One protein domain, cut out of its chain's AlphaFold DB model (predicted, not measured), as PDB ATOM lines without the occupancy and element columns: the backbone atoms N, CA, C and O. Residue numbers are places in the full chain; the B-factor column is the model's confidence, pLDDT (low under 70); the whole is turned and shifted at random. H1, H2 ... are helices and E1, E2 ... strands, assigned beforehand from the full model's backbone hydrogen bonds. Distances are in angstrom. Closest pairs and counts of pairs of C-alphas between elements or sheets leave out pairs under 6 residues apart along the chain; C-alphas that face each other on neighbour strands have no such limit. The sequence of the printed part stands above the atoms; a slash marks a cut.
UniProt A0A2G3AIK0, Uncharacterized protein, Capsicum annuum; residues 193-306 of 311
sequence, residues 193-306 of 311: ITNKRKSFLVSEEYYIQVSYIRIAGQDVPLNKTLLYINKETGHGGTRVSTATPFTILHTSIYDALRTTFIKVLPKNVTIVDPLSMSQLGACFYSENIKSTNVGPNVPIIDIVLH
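What this domain is: This is residues 193 to 306 of the 311 residues of an uncharacterized protein of Capsicum annuum (UniProt A0A2G3AIK0). With little regular structure, the domain has a two-stranded antiparallel ribbon, E2 and E4, with H2 packed chiefly on E2; the small antiparallel pair E1 and E3 lies toward one end, and much of the loop 265 to 300 toward the other. Of 114 printed residues, 35 are in named elements, in order E1, E2, H1, E3, H2, E4, class mixed. It is loose, radius of gyration of the C-alphas 16.6 A, and elongated, 53 by 32 by 27 A.

Where its parts are: E2, residues 210 to 215, spans 14.5 A from C-alpha 210 at (22.436, -43.579, 12.381). E4, residues 301 to 305, spans 12.6 A and ends at C-alpha 305, (20.505, -44.540, 16.275). H2, residues 251 to 264, spans 20.0 A. E1 is residues 206 to 208, E3 238 to 240, H1 224 to 227.

How they stand to each other: E2 and E4 are antiparallel at 161 degrees; N 211 and O 304 are 2.8 A apart, within hydrogen-bond range. The closest C-alphas of E2 and H2, Ile 215 and Phe 261, are 6.4 A apart. E1 runs on into E2 at 68 degrees. E1 and E3 are antiparallel; N 208 and O 238 are 2.9 A apart. In H2 every O i to N i+4 pair is within hydrogen-bond range; H1 is too short for one.

The domain as a whole: The farthest C-alphas, Phe 200 and Asn 268, are 53.5 A apart. The printed part has no cut. The link H2 to E4, 36 residues, is long. Residues 197 to 201 have pLDDT under 70.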
ATOM      1  N   ILE A 193      20.321 -33.545  13.980       90.25
ATOM      2  CA  ILE A 193      21.631 -33.017  13.596       90.25
ATOM      3  C   ILE A 193      21.480 -32.037  12.436       90.25
ATOM      4  O   ILE A 193      20.644 -32.213  11.560       90.25
ATOM      5  N   THR A 194      22.308 -31.001  12.430       86.56
ATOM      6  CA  THR A 194      22.291 -29.976  11.387       86.56
ATOM      7  C   THR A 194      23.266 -30.343  10.275       86.56
ATOM      8  O   THR A 194      24.449 -30.573  10.547       86.56
ATOM      9  N   ASN A 195      22.811 -30.330   9.020       85.56
ATOM     10  CA  ASN A 195      23.702 -30.401   7.865       85.56
ATOM     11  C   ASN A 195      24.121 -28.985   7.443       85.56
ATOM     12  O   ASN A 195      23.358 -28.262   6.803       85.56
ATOM     13  N   LYS A 196      25.338 -28.585   7.823       78.56
ATOM     14  CA  LYS A 196      25.964 -27.349   7.344       78.56
ATOM     15  C   LYS A 196      26.839 -27.704   6.149       78.56
ATOM     16  O   LYS A 196      27.906 -28.289   6.326       78.56
ATOM     17  N   ARG A 197      26.389 -27.375   4.938       68.50
ATOM     18  CA  ARG A 197      27.267 -27.431   3.761       68.50
ATOM     19  C   ARG A 197      28.336 -26.336   3.915       68.50
ATOM     20  O   ARG A 197      28.132 -25.383   4.656       68.50
ATOM     21  N   LYS A 198      29.477 -26.436   3.221       56.56
ATOM     22  CA  LYS A 198      30.456 -25.323   3.156       56.56
ATOM     23  C   LYS A 198      29.864 -24.042   2.529       56.56
ATOM     24  O   LYS A 198      30.459 -22.979   2.656       56.56
ATOM     25  N   SER A 199      28.703 -24.139   1.875       55.78
ATOM     26  CA  SER A 199      27.866 -22.988   1.525       55.78
ATOM     27  C   SER A 199      27.258 -22.387   2.793       55.78
ATOM     28  O   SER A 199      26.830 -23.129   3.667       55.78
ATOM     29  N   PHE A 200      27.166 -21.064   2.896       54.09
ATOM     30  CA  PHE A 200      26.612 -20.340   4.055       54.09
ATOM     31  C   PHE A 200      25.169 -20.730   4.448       54.09
ATOM     32  O   PHE A 200      24.649 -20.242   5.449       54.09
ATOM     33  N   LEU A 201      24.523 -21.606   3.677       66.12
ATOM     34  CA  LEU A 201      23.164 -22.081   3.871       66.12
ATOM     35  C   LEU A 201      23.142 -23.357   4.717       66.12
ATOM     36  O   LEU A 201      23.728 -24.389   4.372       66.12
ATOM     37  N   VAL A 202      22.426 -23.276   5.833       73.44
ATOM     38  CA  VAL A 202      22.085 -24.435   6.653       73.44
ATOM     39  C   VAL A 202      20.950 -25.193   5.966       73.44
ATOM     40  O   VAL A 202      20.004 -24.578   5.488       73.44
ATOM     41  N   SER A 203      21.046 -26.523   5.893       81.12
ATOM     42  CA  SER A 203      19.941 -27.339   5.382       81.12
ATOM     43  C   SER A 203      18.709 -27.198   6.276       81.12
ATOM     44  O   SER A 203      18.814 -27.297   7.497       81.12
ATOM     45  N   GLU A 204      17.546 -27.033   5.654       85.00
ATOM     46  CA  GLU A 204      16.252 -26.968   6.341       85.00
ATOM     47  C   GLU A 204      15.638 -28.360   6.577       85.00
ATOM     48  O   GLU A 204      14.510 -28.486   7.053       85.00
ATOM     49  N   GLU A 205      16.365 -29.424   6.240       87.25
ATOM     50  CA  GLU A 205      15.891 -30.802   6.328       87.25
ATOM     51  C   GLU A 205      16.169 -31.418   7.705       87.25
ATOM     52  O   GLU A 205      17.084 -31.020   8.430       87.25
ATOM     53  N   TYR A 206      15.410 -32.453   8.062       90.56
ATOM     54  CA  TYR A 206      15.612 -33.176   9.318       90.56
ATOM     55  C   TYR A 206      16.612 -34.310   9.136       90.56
ATOM     56  O   TYR A 206      16.319 -35.306   8.472       90.56
ATOM     57  N   TYR A 207      17.770 -34.196   9.782       92.56
ATOM     58  CA  TYR A 207      18.751 -35.274   9.837       92.56
ATOM     59  C   TYR A 207      18.821 -35.913  11.222       92.56
ATOM     60  O   TYR A 207      18.727 -35.242  12.252       92.56
ATOM     61  N   ILE A 208      19.058 -37.222  11.234       93.62
ATOM     62  CA  ILE A 208      19.330 -38.025  12.428       93.62
ATOM     63  C   ILE A 208      20.642 -38.786  12.254       93.62
ATOM     64  O   ILE A 208      21.040 -39.130  11.139       93.62
ATOM     65  N   GLN A 209      21.319 -39.077  13.366       93.12
ATOM     66  CA  GLN A 209      22.546 -39.866  13.328       93.12
ATOM     67  C   GLN A 209      22.243 -41.362  13.468       93.12
ATOM     68  O   GLN A 209      21.912 -41.840  14.556       93.12
ATOM     69  N   VAL A 210      22.438 -42.109  12.383       94.06
ATOM     70  CA  VAL A 210      22.436 -43.579  12.381       94.06
ATOM     71  C   VAL A 210      23.861 -44.080  12.604       94.06
ATOM     72  O   VAL A 210      24.810 -43.556  12.024       94.06
ATOM     73  N   SER A 211      24.034 -45.071  13.474       92.00
ATOM     74  CA  SER A 211      25.340 -45.673  13.775       92.00
ATOM     75  C   SER A 211      25.590 -46.944  12.965       92.00
ATOM     76  O   SER A 211      26.714 -47.185  12.523       92.00
ATOM     77  N   TYR A 212      24.558 -47.774  12.797       92.88
ATOM     78  CA  TYR A 212      24.591 -49.014  12.023       92.88
ATOM     79  C   TYR A 212      23.165 -49.495  11.721       92.88
ATOM     80  O   TYR A 212      22.198 -49.032  12.328       92.88
ATOM     81  N   ILE A 213      23.049 -50.429  10.778       96.62
ATOM     82  CA  ILE A 213      21.802 -51.115  10.432       96.62
ATOM     83  C   ILE A 213      21.975 -52.589  10.789       96.62
ATOM     84  O   ILE A 213      23.036 -53.157  10.508       96.62
ATOM     85  N   ARG A 214      20.960 -53.203  11.403       97.25
ATOM     86  CA  ARG A 214      20.932 -54.646  11.673       97.25
ATOM     87  C   ARG A 214      19.814 -55.325  10.916       97.25
ATOM     88  O   ARG A 214      18.757 -54.734  10.727       97.25
ATOM     89  N   ILE A 215      20.040 -56.576  10.539       97.69
ATOM     90  CA  ILE A 215      18.998 -57.464  10.033       97.69
ATOM     91  C   ILE A 215      18.992 -58.723  10.893       97.69
ATOM     92  O   ILE A 215      20.032 -59.357  11.073       97.69
ATOM     93  N   ALA A 216      17.825 -59.069  11.443       95.31
ATOM     94  CA  ALA A 216      17.660 -60.194  12.368       95.31
ATOM     95  C   ALA A 216      18.687 -60.163  13.524       95.31
ATOM     96  O   ALA A 216      19.270 -61.182  13.893       95.31
ATOM     97  N   GLY A 217      18.952 -58.964  14.059       94.06
ATOM     98  CA  GLY A 217      19.910 -58.733  15.142       94.06
ATOM     99  C   GLY A 217      21.393 -58.736  14.741       94.06
ATOM    100  O   GLY A 217      22.232 -58.473  15.599       94.06
ATOM    101  N   GLN A 218      21.737 -58.986  13.473       94.69
ATOM    102  CA  GLN A 218      23.122 -58.997  12.986       94.69
ATOM    103  C   GLN A 218      23.469 -57.706  12.241       94.69
ATOM    104  O   GLN A 218      22.682 -57.234  11.424       94.69
ATOM    105  N   ASP A 219      24.654 -57.148  12.499       95.12
ATOM    106  CA  ASP A 219      25.138 -55.936  11.830       95.12
ATOM    107  C   ASP A 219      25.323 -56.165  10.319       95.12
ATOM    108  O   ASP A 219      25.988 -57.110   9.889       95.12
ATOM    109  N   VAL A 220      24.780 -55.256   9.506       96.94
ATOM    110  CA  VAL A 220      25.040 -55.217   8.062       96.94
ATOM    111  C   VAL A 220      26.454 -54.658   7.832       96.94
ATOM    112  O   VAL A 220      26.794 -53.614   8.403       96.94
ATOM    113  N   PRO A 221      27.295 -55.294   6.993       94.88
ATOM    114  CA  PRO A 221      28.657 -54.834   6.728       94.88
ATOM    115  C   PRO A 221      28.650 -53.585   5.832       94.88
ATOM    116  O   PRO A 221      28.735 -53.668   4.609       94.88
ATOM    117  N   LEU A 222      28.526 -52.412   6.452       95.50
ATOM    118  CA  LEU A 222      28.437 -51.119   5.774       95.50
ATOM    119  C   LEU A 222      29.736 -50.323   5.883       95.50
ATOM    120  O   LEU A 222      30.410 -50.333   6.916       95.50
ATOM    121  N   ASN A 223      30.022 -49.514   4.859       93.88
ATOM    122  CA  ASN A 223      30.964 -48.414   5.011       93.88
ATOM    123  C   ASN A 223      30.333 -47.330   5.899       93.88
ATOM    124  O   ASN A 223      29.528 -46.516   5.439       93.88
ATOM    125  N   LYS A 224      30.701 -47.333   7.183       91.75
ATOM    126  CA  LYS A 224      30.104 -46.455   8.194       91.75
ATOM    127  C   LYS A 224      30.286 -44.972   7.887       91.75
ATOM    128  O   LYS A 224      29.470 -44.189   8.351       91.75
ATOM    129  N   THR A 225      31.287 -44.569   7.098       92.94
ATOM    130  CA  THR A 225      31.504 -43.150   6.766       92.94
ATOM    131  C   THR A 225      30.322 -42.530   6.020       92.94
ATOM    132  O   THR A 225      30.048 -41.353   6.214       92.94
ATOM    133  N   LEU A 226      29.566 -43.323   5.248       94.44
ATOM    134  CA  LEU A 226      28.369 -42.870   4.533       94.44
ATOM    135  C   LEU A 226      27.195 -42.543   5.471       94.44
ATOM    136  O   LEU A 226      26.312 -41.770   5.107       94.44
ATOM    137  N   LEU A 227      27.188 -43.109   6.684       94.31
ATOM    138  CA  LEU A 227      26.149 -42.874   7.694       94.31
ATOM    139  C   LEU A 227      26.359 -41.562   8.465       94.31
ATOM    140  O   LEU A 227      25.479 -41.143   9.215       94.31
ATOM    141  N   TYR A 228      27.508 -40.905   8.299       93.12
ATOM    142  CA  TYR A 228      27.808 -39.614   8.912       93.12
ATOM    143  C   TYR A 228      27.773 -38.510   7.861       93.12
ATOM    144  O   TYR A 228      28.162 -38.711   6.713       93.12
ATOM    145  N   ILE A 229      27.339 -37.322   8.278       91.50
ATOM    146  CA  ILE A 229      27.435 -36.130   7.440       91.50
ATOM    147  C   ILE A 229      28.905 -35.714   7.391       91.50
ATOM    148  O   ILE A 229      29.510 -35.367   8.412       91.50
ATOM    149  N   ASN A 230      29.487 -35.732   6.197       89.88
ATOM    150  CA  ASN A 230      30.801 -35.168   5.953       89.88
ATOM    151  C   ASN A 230      30.735 -33.650   6.175       89.88
ATOM    152  O   ASN A 230      30.014 -32.949   5.473       89.88
ATOM    153  N   LYS A 231      31.500 -33.132   7.142       86.00
ATOM    154  CA  LYS A 231      31.470 -31.706   7.518       86.00
ATOM    155  C   LYS A 231      31.947 -30.761   6.416       86.00
ATOM    156  O   LYS A 231      31.671 -29.569   6.478       86.00
ATOM    157  N   GLU A 232      32.700 -31.267   5.447       83.12
ATOM    158  CA  GLU A 232      33.240 -30.461   4.363       83.12
ATOM    159  C   GLU A 232      32.319 -30.408   3.151       83.12
ATOM    160  O   GLU A 232      32.130 -29.343   2.571       83.12
ATOM    161  N   THR A 233      31.753 -31.546   2.753       86.06
ATOM    162  CA  THR A 233      30.901 -31.632   1.559       86.06
ATOM    163  C   THR A 233      29.411 -31.555   1.889       86.06
ATOM    164  O   THR A 233      28.601 -31.251   1.019       86.06
ATOM    165  N   GLY A 234      29.025 -31.836   3.136       86.69
ATOM    166  CA  GLY A 234      27.635 -32.027   3.552       86.69
ATOM    167  C   GLY A 234      26.997 -33.309   3.005       86.69
ATOM    168  O   GLY A 234      25.776 -33.451   3.066       86.69
ATOM    169  N   HIS A 235      27.790 -34.228   2.438       88.69
ATOM    170  CA  HIS A 235      27.312 -35.512   1.914       88.69
ATOM    171  C   HIS A 235      27.237 -36.583   3.008       88.69
ATOM    172  O   HIS A 235      28.033 -36.572   3.946       88.69
ATOM    173  N   GLY A 236      26.333 -37.550   2.842       90.94
ATOM    174  CA  GLY A 236      26.107 -38.638   3.798       90.94
ATOM    175  C   GLY A 236      25.057 -38.297   4.857       90.94
ATOM    176  O   GLY A 236      24.297 -37.336   4.720       90.94
ATOM    177  N   GLY A 237      25.006 -39.103   5.916       93.06
ATOM    178  CA  GLY A 237      24.012 -38.971   6.981       93.06
ATOM    179  C   GLY A 237      22.675 -39.635   6.651       93.06
ATOM    180  O   GLY A 237      22.537 -40.374   5.677       93.06
ATOM    181  N   THR A 238      21.671 -39.390   7.490       95.00
ATOM    182  CA  THR A 238      20.319 -39.931   7.309       95.00
ATOM    183  C   THR A 238      19.299 -38.815   7.438       95.00
ATOM    184  O   THR A 238      19.162 -38.222   8.506       95.00
ATOM    185  N   ARG A 239      18.596 -38.538   6.338       92.19
ATOM    186  CA  ARG A 239      17.531 -37.539   6.247       92.19
ATOM    187  C   ARG A 239      16.169 -38.209   6.403       92.19
ATOM    188  O   ARG A 239      15.936 -39.259   5.807       92.19
ATOM    189  N   VAL A 240      15.263 -37.576   7.137       91.75
ATOM    190  CA  VAL A 240      13.849 -37.962   7.208       91.75
ATOM    191  C   VAL A 240      13.065 -37.116   6.203       91.75
ATOM    192  O   VAL A 240      13.192 -35.895   6.197       91.75
ATOM    193  N   SER A 241      12.276 -37.749   5.331       88.56
ATOM    194  CA  SER A 241      11.525 -37.062   4.272       88.56
ATOM    195  C   SER A 241      10.130 -37.655   4.091       88.56
ATOM    196  O   SER A 241       9.947 -38.861   4.227       88.56
ATOM    197  N   THR A 242       9.167 -36.798   3.756       89.06
ATOM    198  CA  THR A 242       7.813 -37.148   3.287       89.06
ATOM    199  C   THR A 242       7.654 -36.986   1.774       89.06
ATOM    200  O   THR A 242       6.645 -37.408   1.223       89.06
ATOM    201  N   ALA A 243       8.645 -36.409   1.086       85.50
ATOM    202  CA  ALA A 243       8.607 -36.193  -0.362       85.50
ATOM    203  C   ALA A 243       8.899 -37.470  -1.173       85.50
ATOM    204  O   ALA A 243       8.738 -37.494  -2.388       85.50
ATOM    205  N   THR A 244       9.366 -38.535  -0.518       83.19
ATOM    206  CA  THR A 244       9.714 -39.804  -1.168       83.19
ATOM    207  C   THR A 244       8.939 -40.949  -0.516       83.19
ATOM    208  O   THR A 244       9.075 -41.129   0.696       83.19
ATOM    209  N   PRO A 245       8.177 -41.756  -1.280       86.44
ATOM    210  CA  PRO A 245       7.334 -42.818  -0.719       86.44
ATOM    211  C   PRO A 245       8.136 -44.024  -0.207       86.44
ATOM    212  O   PRO A 245       7.632 -44.812   0.590       86.44
ATOM    213  N   PHE A 246       9.389 -44.168  -0.648       89.81
ATOM    214  CA  PHE A 246      10.290 -45.242  -0.243       89.81
ATOM    215  C   PHE A 246      11.547 -44.688   0.420       89.81
ATOM    216  O   PHE A 246      11.987 -43.572   0.141       89.81
ATOM    217  N   THR A 247      12.165 -45.510   1.271       93.56
ATOM    218  CA  THR A 247      13.502 -45.213   1.790       93.56
ATOM    219  C   THR A 247      14.520 -45.343   0.662       93.56
ATOM    220  O   THR A 247      14.659 -46.412   0.070       93.56
ATOM    221  N   ILE A 248      15.252 -44.264   0.392       93.19
ATOM    222  CA  ILE A 248      16.323 -44.237  -0.607       93.19
ATOM    223  C   ILE A 248      17.657 -44.478   0.100       93.19
ATOM    224  O   ILE A 248      17.979 -43.811   1.084       93.19
ATOM    225  N   LEU A 249      18.442 -45.424  -0.412       94.81
ATOM    226  CA  LEU A 249      19.746 -45.796   0.130       94.81
ATOM    227  C   LEU A 249      20.835 -45.555  -0.917       94.81
ATOM    228  O   LEU A 249      20.627 -45.795  -2.104       94.81
ATOM    229  N   HIS A 250      22.018 -45.127  -0.469       95.81
ATOM    230  CA  HIS A 250      23.211 -45.131  -1.318       95.81
ATOM    231  C   HIS A 250      23.470 -46.552  -1.843       95.81
ATOM    232  O   HIS A 250      23.331 -47.503  -1.074       95.81
ATOM    233  N   THR A 251      23.893 -46.706  -3.101       95.31
ATOM    234  CA  THR A 251      23.998 -48.008  -3.791       95.31
ATOM    235  C   THR A 251      24.736 -49.067  -2.971       95.31
ATOM    236  O   THR A 251      24.206 -50.144  -2.735       95.31
ATOM    237  N   SER A 252      25.903 -48.735  -2.408       96.50
ATOM    238  CA  SER A 252      26.659 -49.685  -1.575       96.50
ATOM    239  C   SER A 252      25.945 -50.094  -0.277       96.50
ATOM    240  O   SER A 252      26.143 -51.207   0.207       96.50
ATOM    241  N   ILE A 253      25.116 -49.214   0.296       96.81
ATOM    242  CA  ILE A 253      24.290 -49.529   1.469       96.81
ATOM    243  C   ILE A 253      23.127 -50.422   1.044       96.81
ATOM    244  O   ILE A 253      22.849 -51.416   1.713       96.81
ATOM    245  N   TYR A 254      22.478 -50.084  -0.072       96.06
ATOM    246  CA  TYR A 254      21.392 -50.869  -0.645       96.06
ATOM    247  C   TYR A 254      21.836 -52.307  -0.943       96.06
ATOM    248  O   TYR A 254      21.185 -53.243  -0.488       96.06
ATOM    249  N   ASP A 255      22.970 -52.493  -1.619       95.69
ATOM    250  CA  ASP A 255      23.471 -53.814  -2.005       95.69
ATOM    251  C   ASP A 255      23.817 -54.680  -0.790       95.69
ATOM    252  O   ASP A 255      23.444 -55.858  -0.729       95.69
ATOM    253  N   ALA A 256      24.482 -54.098   0.212       97.00
ATOM    254  CA  ALA A 256      24.819 -54.792   1.451       97.00
ATOM    255  C   ALA A 256      23.563 -55.181   2.245       97.00
ATOM    256  O   ALA A 256      23.460 -56.311   2.737       97.00
ATOM    257  N   LEU A 257      22.588 -54.271   2.336       96.62
ATOM    258  CA  LEU A 257      21.318 -54.511   3.015       96.62
ATOM    259  C   LEU A 257      20.504 -55.582   2.288       96.62
ATOM    260  O   LEU A 257      20.101 -56.556   2.917       96.62
ATOM    261  N   ARG A 258      20.334 -55.467   0.966       95.12
ATOM    262  CA  ARG A 258      19.630 -56.442   0.117       95.12
ATOM    263  C   ARG A 258      20.248 -57.830   0.231       95.12
ATOM    264  O   ARG A 258      19.532 -58.802   0.462       95.12
ATOM    265  N   THR A 259      21.570 -57.928   0.101       95.00
ATOM    266  CA  THR A 259      22.293 -59.206   0.181       95.00
ATOM    267  C   THR A 259      22.122 -59.851   1.551       95.00
ATOM    268  O   THR A 259      21.829 -61.043   1.648       95.00
ATOM    269  N   THR A 260      22.254 -59.063   2.622       96.31
ATOM    270  CA  THR A 260      22.090 -59.561   3.993       96.31
ATOM    271  C   THR A 260      20.646 -59.980   4.257       96.31
ATOM    272  O   THR A 260      20.423 -61.050   4.814       96.31
ATOM    273  N   PHE A 261      19.671 -59.189   3.799       95.69
ATOM    274  CA  PHE A 261      18.245 -59.471   3.956       95.69
ATOM    275  C   PHE A 261      17.863 -60.781   3.275       95.69
ATOM    276  O   PHE A 261      17.295 -61.661   3.915       95.69
ATOM    277  N   ILE A 262      18.267 -60.955   2.013       94.06
ATOM    278  CA  ILE A 262      18.026 -62.183   1.250       94.06
ATOM    279  C   ILE A 262      18.660 -63.400   1.928       94.06
ATOM    280  O   ILE A 262      18.037 -64.453   2.015       94.06
ATOM    281  N   LYS A 263      19.882 -63.258   2.450       94.19
ATOM    282  CA  LYS A 263      20.601 -64.356   3.108       94.19
ATOM    283  C   LYS A 263      19.878 -64.889   4.348       94.19
ATOM    284  O   LYS A 263      19.994 -66.078   4.641       94.19
ATOM    285  N   VAL A 264      19.182 -64.025   5.087       94.75
ATOM    286  CA  VAL A 264      18.478 -64.409   6.322       94.75
ATOM    287  C   VAL A 264      16.984 -64.674   6.116       94.75
ATOM    288  O   VAL A 264      16.291 -65.005   7.078       94.75
ATOM    289  N   LEU A 265      16.473 -64.532   4.888       93.12
ATOM    290  CA  LEU A 265      15.092 -64.890   4.586       93.12
ATOM    291  C   LEU A 265      14.853 -66.391   4.817       93.12
ATOM    292  O   LEU A 265      15.750 -67.213   4.595       93.12
ATOM    293  N   PRO A 266      13.634 -66.782   5.231       91.19
ATOM    294  CA  PRO A 266      13.262 -68.186   5.294       91.19
ATOM    295  C   PRO A 266      13.467 -68.870   3.936       91.19
ATOM    296  O   PRO A 266      13.073 -68.339   2.901       91.19
ATOM    297  N   LYS A 267      14.057 -70.072   3.930       89.00
ATOM    298  CA  LYS A 267      14.439 -70.790   2.695       89.00
ATOM    299  C   LYS A 267      13.272 -71.122   1.759       89.00
ATOM    300  O   LYS A 267      13.498 -71.403   0.591       89.00
ATOM    301  N   ASN A 268      12.047 -71.147   2.277       91.06
ATOM    302  CA  ASN A 268      10.830 -71.380   1.503       91.06
ATOM    303  C   ASN A 268      10.283 -70.098   0.846       91.06
ATOM    304  O   ASN A 268       9.319 -70.176   0.092       91.06
ATOM    305  N   VAL A 269      10.852 -68.925   1.131       93.06
ATOM    306  CA  VAL A 269      10.476 -67.680   0.456       93.06
ATOM    307  C   VAL A 269      11.176 -67.622  -0.892       93.06
ATOM    308  O   VAL A 269      12.402 -67.581  -0.983       93.06
ATOM    309  N   THR A 270      10.375 -67.594  -1.949       93.00
ATOM    310  CA  THR A 270      10.868 -67.518  -3.320       93.00
ATOM    311  C   THR A 270      11.111 -66.060  -3.707       93.00
ATOM    312  O   THR A 270      10.216 -65.219  -3.600       93.00
ATOM    313  N   ILE A 271      12.327 -65.780  -4.168       91.75
ATOM    314  CA  ILE A 271      12.745 -64.478  -4.698       91.75
ATOM    315  C   ILE A 271      12.301 -64.394  -6.155       91.75
ATOM    316  O   ILE A 271      12.450 -65.365  -6.897       91.75
ATOM    317  N   VAL A 272      11.777 -63.242  -6.559       90.44
ATOM    318  CA  VAL A 272      11.376 -62.983  -7.942       90.44
ATOM    319  C   VAL A 272      12.065 -61.745  -8.476       90.44
ATOM    320  O   VAL A 272      12.345 -60.798  -7.730       90.44
ATOM    321  N   ASP A 273      12.315 -61.752  -9.780       85.19
ATOM    322  CA  ASP A 273      12.823 -60.572 -10.454       85.19
ATOM    323  C   ASP A 273      11.778 -59.449 -10.383       85.19
ATOM    324  O   ASP A 273      10.577 -59.698 -10.558       85.19
ATOM    325  N   PRO A 274      12.198 -58.208 -10.094       83.38
ATOM    326  CA  PRO A 274      11.296 -57.075 -10.150       83.38
ATOM    327  C   PRO A 274      10.722 -56.911 -11.557       83.38
ATOM    328  O   PRO A 274      11.396 -57.156 -12.556       83.38
ATOM    329  N   LEU A 275       9.482 -56.429 -11.641       83.50
ATOM    330  CA  LEU A 275       8.914 -56.005 -12.918       83.50
ATOM    331  C   LEU A 275       9.815 -54.934 -13.550       83.50
ATOM    332  O   LEU A 275      10.345 -54.086 -12.838       83.50
ATOM    333  N   SER A 276       9.940 -54.930 -14.880       71.62
ATOM    334  CA  SER A 276      10.852 -54.034 -15.623       71.62
ATOM    335  C   SER A 276      10.674 -52.534 -15.300       71.62
ATOM    336  O   SER A 276      11.608 -51.751 -15.412       71.62
ATOM    337  N   MET A 277       9.483 -52.134 -14.835       71.31
ATOM    338  CA  MET A 277       9.136 -50.755 -14.446       71.31
ATOM    339  C   MET A 277       9.120 -50.516 -12.924       71.31
ATOM    340  O   MET A 277       8.666 -49.474 -12.454       71.31
ATOM    341  N   SER A 278       9.557 -51.495 -12.136       77.38
ATOM    342  CA  SER A 278       9.557 -51.429 -10.680       77.38
ATOM    343  C   SER A 278      10.687 -50.534 -10.176       77.38
ATOM    344  O   SER A 278      11.845 -50.709 -10.541       77.38
ATOM    345  N   GLN A 279      10.363 -49.629  -9.253       79.56
ATOM    346  CA  GLN A 279      11.359 -48.879  -8.477       79.56
ATOM    347  C   GLN A 279      11.978 -49.721  -7.342       79.56
ATOM    348  O   GLN A 279      12.853 -49.254  -6.618       79.56
ATOM    349  N   LEU A 280      11.515 -50.963  -7.167       84.94
ATOM    350  CA  LEU A 280      11.999 -51.917  -6.171       84.94
ATOM    351  C   LEU A 280      13.021 -52.858  -6.809       84.94
ATOM    352  O   LEU A 280      12.761 -53.388  -7.885       84.94
ATOM    353  N   GLY A 281      14.133 -53.132  -6.124       85.69
ATOM    354  CA  GLY A 281      15.161 -54.062  -6.613       85.69
ATOM    355  C   GLY A 281      15.197 -55.427  -5.907       85.69
ATOM    356  O   GLY A 281      16.154 -56.185  -6.090       85.69
ATOM    357  N   ALA A 282      14.210 -55.747  -5.069       88.62
ATOM    358  CA  ALA A 282      14.035 -57.077  -4.482       88.62
ATOM    359  C   ALA A 282      12.548 -57.354  -4.232       88.62
ATOM    360  O   ALA A 282      11.897 -56.607  -3.502       88.62
ATOM    361  N   CYS A 283      12.036 -58.432  -4.825       91.94
ATOM    362  CA  CYS A 283      10.639 -58.845  -4.735       91.94
ATOM    363  C   CYS A 283      10.551 -60.319  -4.311       91.94
ATOM    364  O   CYS A 283      11.456 -61.110  -4.580       91.94
ATOM    365  N   PHE A 284       9.452 -60.692  -3.650       92.12
ATOM    366  CA  PHE A 284       9.247 -62.038  -3.104       92.12
ATOM    367  C   PHE A 284       7.797 -62.484  -3.295       92.12
ATOM    368  O   PHE A 284       6.886 -61.660  -3.191       92.12
ATOM    369  N   TYR A 285       7.572 -63.783  -3.514       92.19
ATOM    370  CA  TYR A 285       6.219 -64.339  -3.454       92.19
ATOM    371  C   TYR A 285       5.695 -64.311  -2.016       92.19
ATOM    372  O   TYR A 285       6.368 -64.746  -1.078       92.19
ATOM    373  N   SER A 286       4.470 -63.822  -1.845       91.69
ATOM    374  CA  SER A 286       3.829 -63.686  -0.536       91.69
ATOM    375  C   SER A 286       3.290 -65.003   0.029       91.69
ATOM    376  O   SER A 286       3.082 -65.085   1.234       91.69
ATOM    377  N   GLU A 287       3.108 -66.040  -0.796       92.75
ATOM    378  CA  GLU A 287       2.481 -67.321  -0.421       92.75
ATOM    379  C   GLU A 287       3.107 -67.969   0.823       92.75
ATOM    380  O   GLU A 287       2.405 -68.481   1.693       92.75
ATOM    381  N   ASN A 288       4.437 -67.897   0.935       91.62
ATOM    382  CA  ASN A 288       5.200 -68.498   2.029       91.62
ATOM    383  C   ASN A 288       5.546 -67.511   3.157       91.62
ATOM    384  O   ASN A 288       6.239 -67.881   4.110       91.62
ATOM    385  N   ILE A 289       5.057 -66.269   3.079       93.94
ATOM    386  CA  ILE A 289       5.273 -65.229   4.086       93.94
ATOM    387  C   ILE A 289       4.010 -65.109   4.941       93.94
ATOM    388  O   ILE A 289       2.979 -64.594   4.516       93.94
ATOM    389  N   LYS A 290       4.094 -65.576   6.189       93.06
ATOM    390  CA  LYS A 290       2.968 -65.513   7.131       93.06
ATOM    391  C   LYS A 290       2.624 -64.065   7.477       93.06
ATOM    392  O   LYS A 290       3.518 -63.260   7.719       93.06
ATOM    393  N   SER A 291       1.335 -63.758   7.575       94.19
ATOM    394  CA  SER A 291       0.863 -62.476   8.106       94.19
ATOM    395  C   SER A 291       0.910 -62.462   9.639       94.19
ATOM    396  O   SER A 291       0.662 -63.484  10.281       94.19
ATOM    397  N   THR A 292       1.231 -61.310  10.226       94.19
ATOM    398  CA  THR A 292       1.235 -61.063  11.677       94.19
ATOM    399  C   THR A 292       0.531 -59.739  11.989       94.19
ATOM    400  O   THR A 292       0.261 -58.942  11.091       94.19
ATOM    401  N   ASN A 293       0.296 -59.451  13.272       91.38
ATOM    402  CA  ASN A 293      -0.314 -58.187  13.710       91.38
ATOM    403  C   ASN A 293       0.526 -56.939  13.378       91.38
ATOM    404  O   ASN A 293      -0.000 -55.831  13.424       91.38
ATOM    405  N   VAL A 294       1.816 -57.104  13.068       90.06
ATOM    406  CA  VAL A 294       2.739 -56.013  12.708       90.06
ATOM    407  C   VAL A 294       3.170 -56.074  11.238       90.06
ATOM    408  O   VAL A 294       4.127 -55.413  10.846       90.06
ATOM    409  N   GLY A 295       2.461 -56.858  10.417       92.19
ATOM    410  CA  GLY A 295       2.739 -57.026   8.991       92.19
ATOM    411  C   GLY A 295       3.326 -58.397   8.631       92.19
ATOM    412  O   GLY A 295       3.243 -59.341   9.424       92.19
ATOM    413  N   PRO A 296       3.878 -58.546   7.415       94.12
ATOM    414  CA  PRO A 296       4.457 -59.804   6.950       94.12
ATOM    415  C   PRO A 296       5.621 -60.266   7.839       94.12
ATOM    416  O   PRO A 296       6.458 -59.462   8.242       94.12
ATOM    417  N   ASN A 297       5.701 -61.567   8.122       93.62
ATOM    418  CA  ASN A 297       6.773 -62.170   8.912       93.62
ATOM    419  C   ASN A 297       8.070 -62.269   8.096       93.62
ATOM    420  O   ASN A 297       8.410 -63.328   7.561       93.62
ATOM    421  N   VAL A 298       8.769 -61.145   7.984       94.38
ATOM    422  CA  VAL A 298      10.062 -61.006   7.310       94.38
ATOM    423  C   VAL A 298      11.148 -60.602   8.317       94.38
ATOM    424  O   VAL A 298      10.821 -60.158   9.420       94.38
ATOM    425  N   PRO A 299      12.444 -60.764   7.983       95.50
ATOM    426  CA  PRO A 299      13.539 -60.363   8.859       95.50
ATOM    427  C   PRO A 299      13.404 -58.913   9.335       95.50
ATOM    428  O   PRO A 299      13.224 -57.998   8.532       95.50
ATOM    429  N   ILE A 300      13.516 -58.709  10.648       95.75
ATOM    430  CA  ILE A 300      13.454 -57.382  11.270       95.75
ATOM    431  C   ILE A 300      14.675 -56.568  10.834       95.75
ATOM    432  O   ILE A 300      15.794 -57.086  10.856       95.75
ATOM    433  N   ILE A 301      14.452 -55.304  10.467       96.94
ATOM    434  CA  ILE A 301      15.501 -54.332  10.159       96.94
ATOM    435  C   ILE A 301      15.538 -53.296  11.283       96.94
ATOM    436  O   ILE A 301      14.580 -52.545  11.456       96.94
ATOM    437  N   ASP A 302      16.653 -53.218  12.007       96.38
ATOM    438  CA  ASP A 302      16.853 -52.203  13.041       96.38
ATOM    439  C   ASP A 302      17.733 -51.069  12.505       96.38
ATOM    440  O   ASP A 302      18.884 -51.286  12.113       96.38
ATOM    441  N   ILE A 303      17.216 -49.838  12.539       95.38
ATOM    442  CA  ILE A 303      18.007 -48.623  12.307       95.38
ATOM    443  C   ILE A 303      18.541 -48.167  13.658       95.38
ATOM    444  O   ILE A 303      17.821 -47.565  14.458       95.38
ATOM    445  N   VAL A 304      19.810 -48.460  13.936       93.62
ATOM    446  CA  VAL A 304      20.361 -48.173  15.254       93.62
ATOM    447  C   VAL A 304      20.906 -46.763  15.306       93.62
ATOM    448  O   VAL A 304      21.912 -46.416  14.685       93.62
ATOM    449  N   LEU A 305      20.200 -45.943  16.073       92.00
ATOM    450  CA  LEU A 305      20.505 -44.540  16.275       92.00
ATOM    451  C   LEU A 305      21.724 -44.392  17.185       92.00
ATOM    452  O   LEU A 305      21.987 -45.213  18.067       92.00
ATOM    453  N   HIS A 306      22.479 -43.321  16.973       81.19
ATOM    454  CA  HIS A 306      23.495 -42.915  17.929       81.19
ATOM    455  C   HIS A 306      22.815 -42.583  19.256       81.19
ATOM    456  O   HIS A 306      21.900 -41.767  19.270       81.19
TER     457      HIS A 306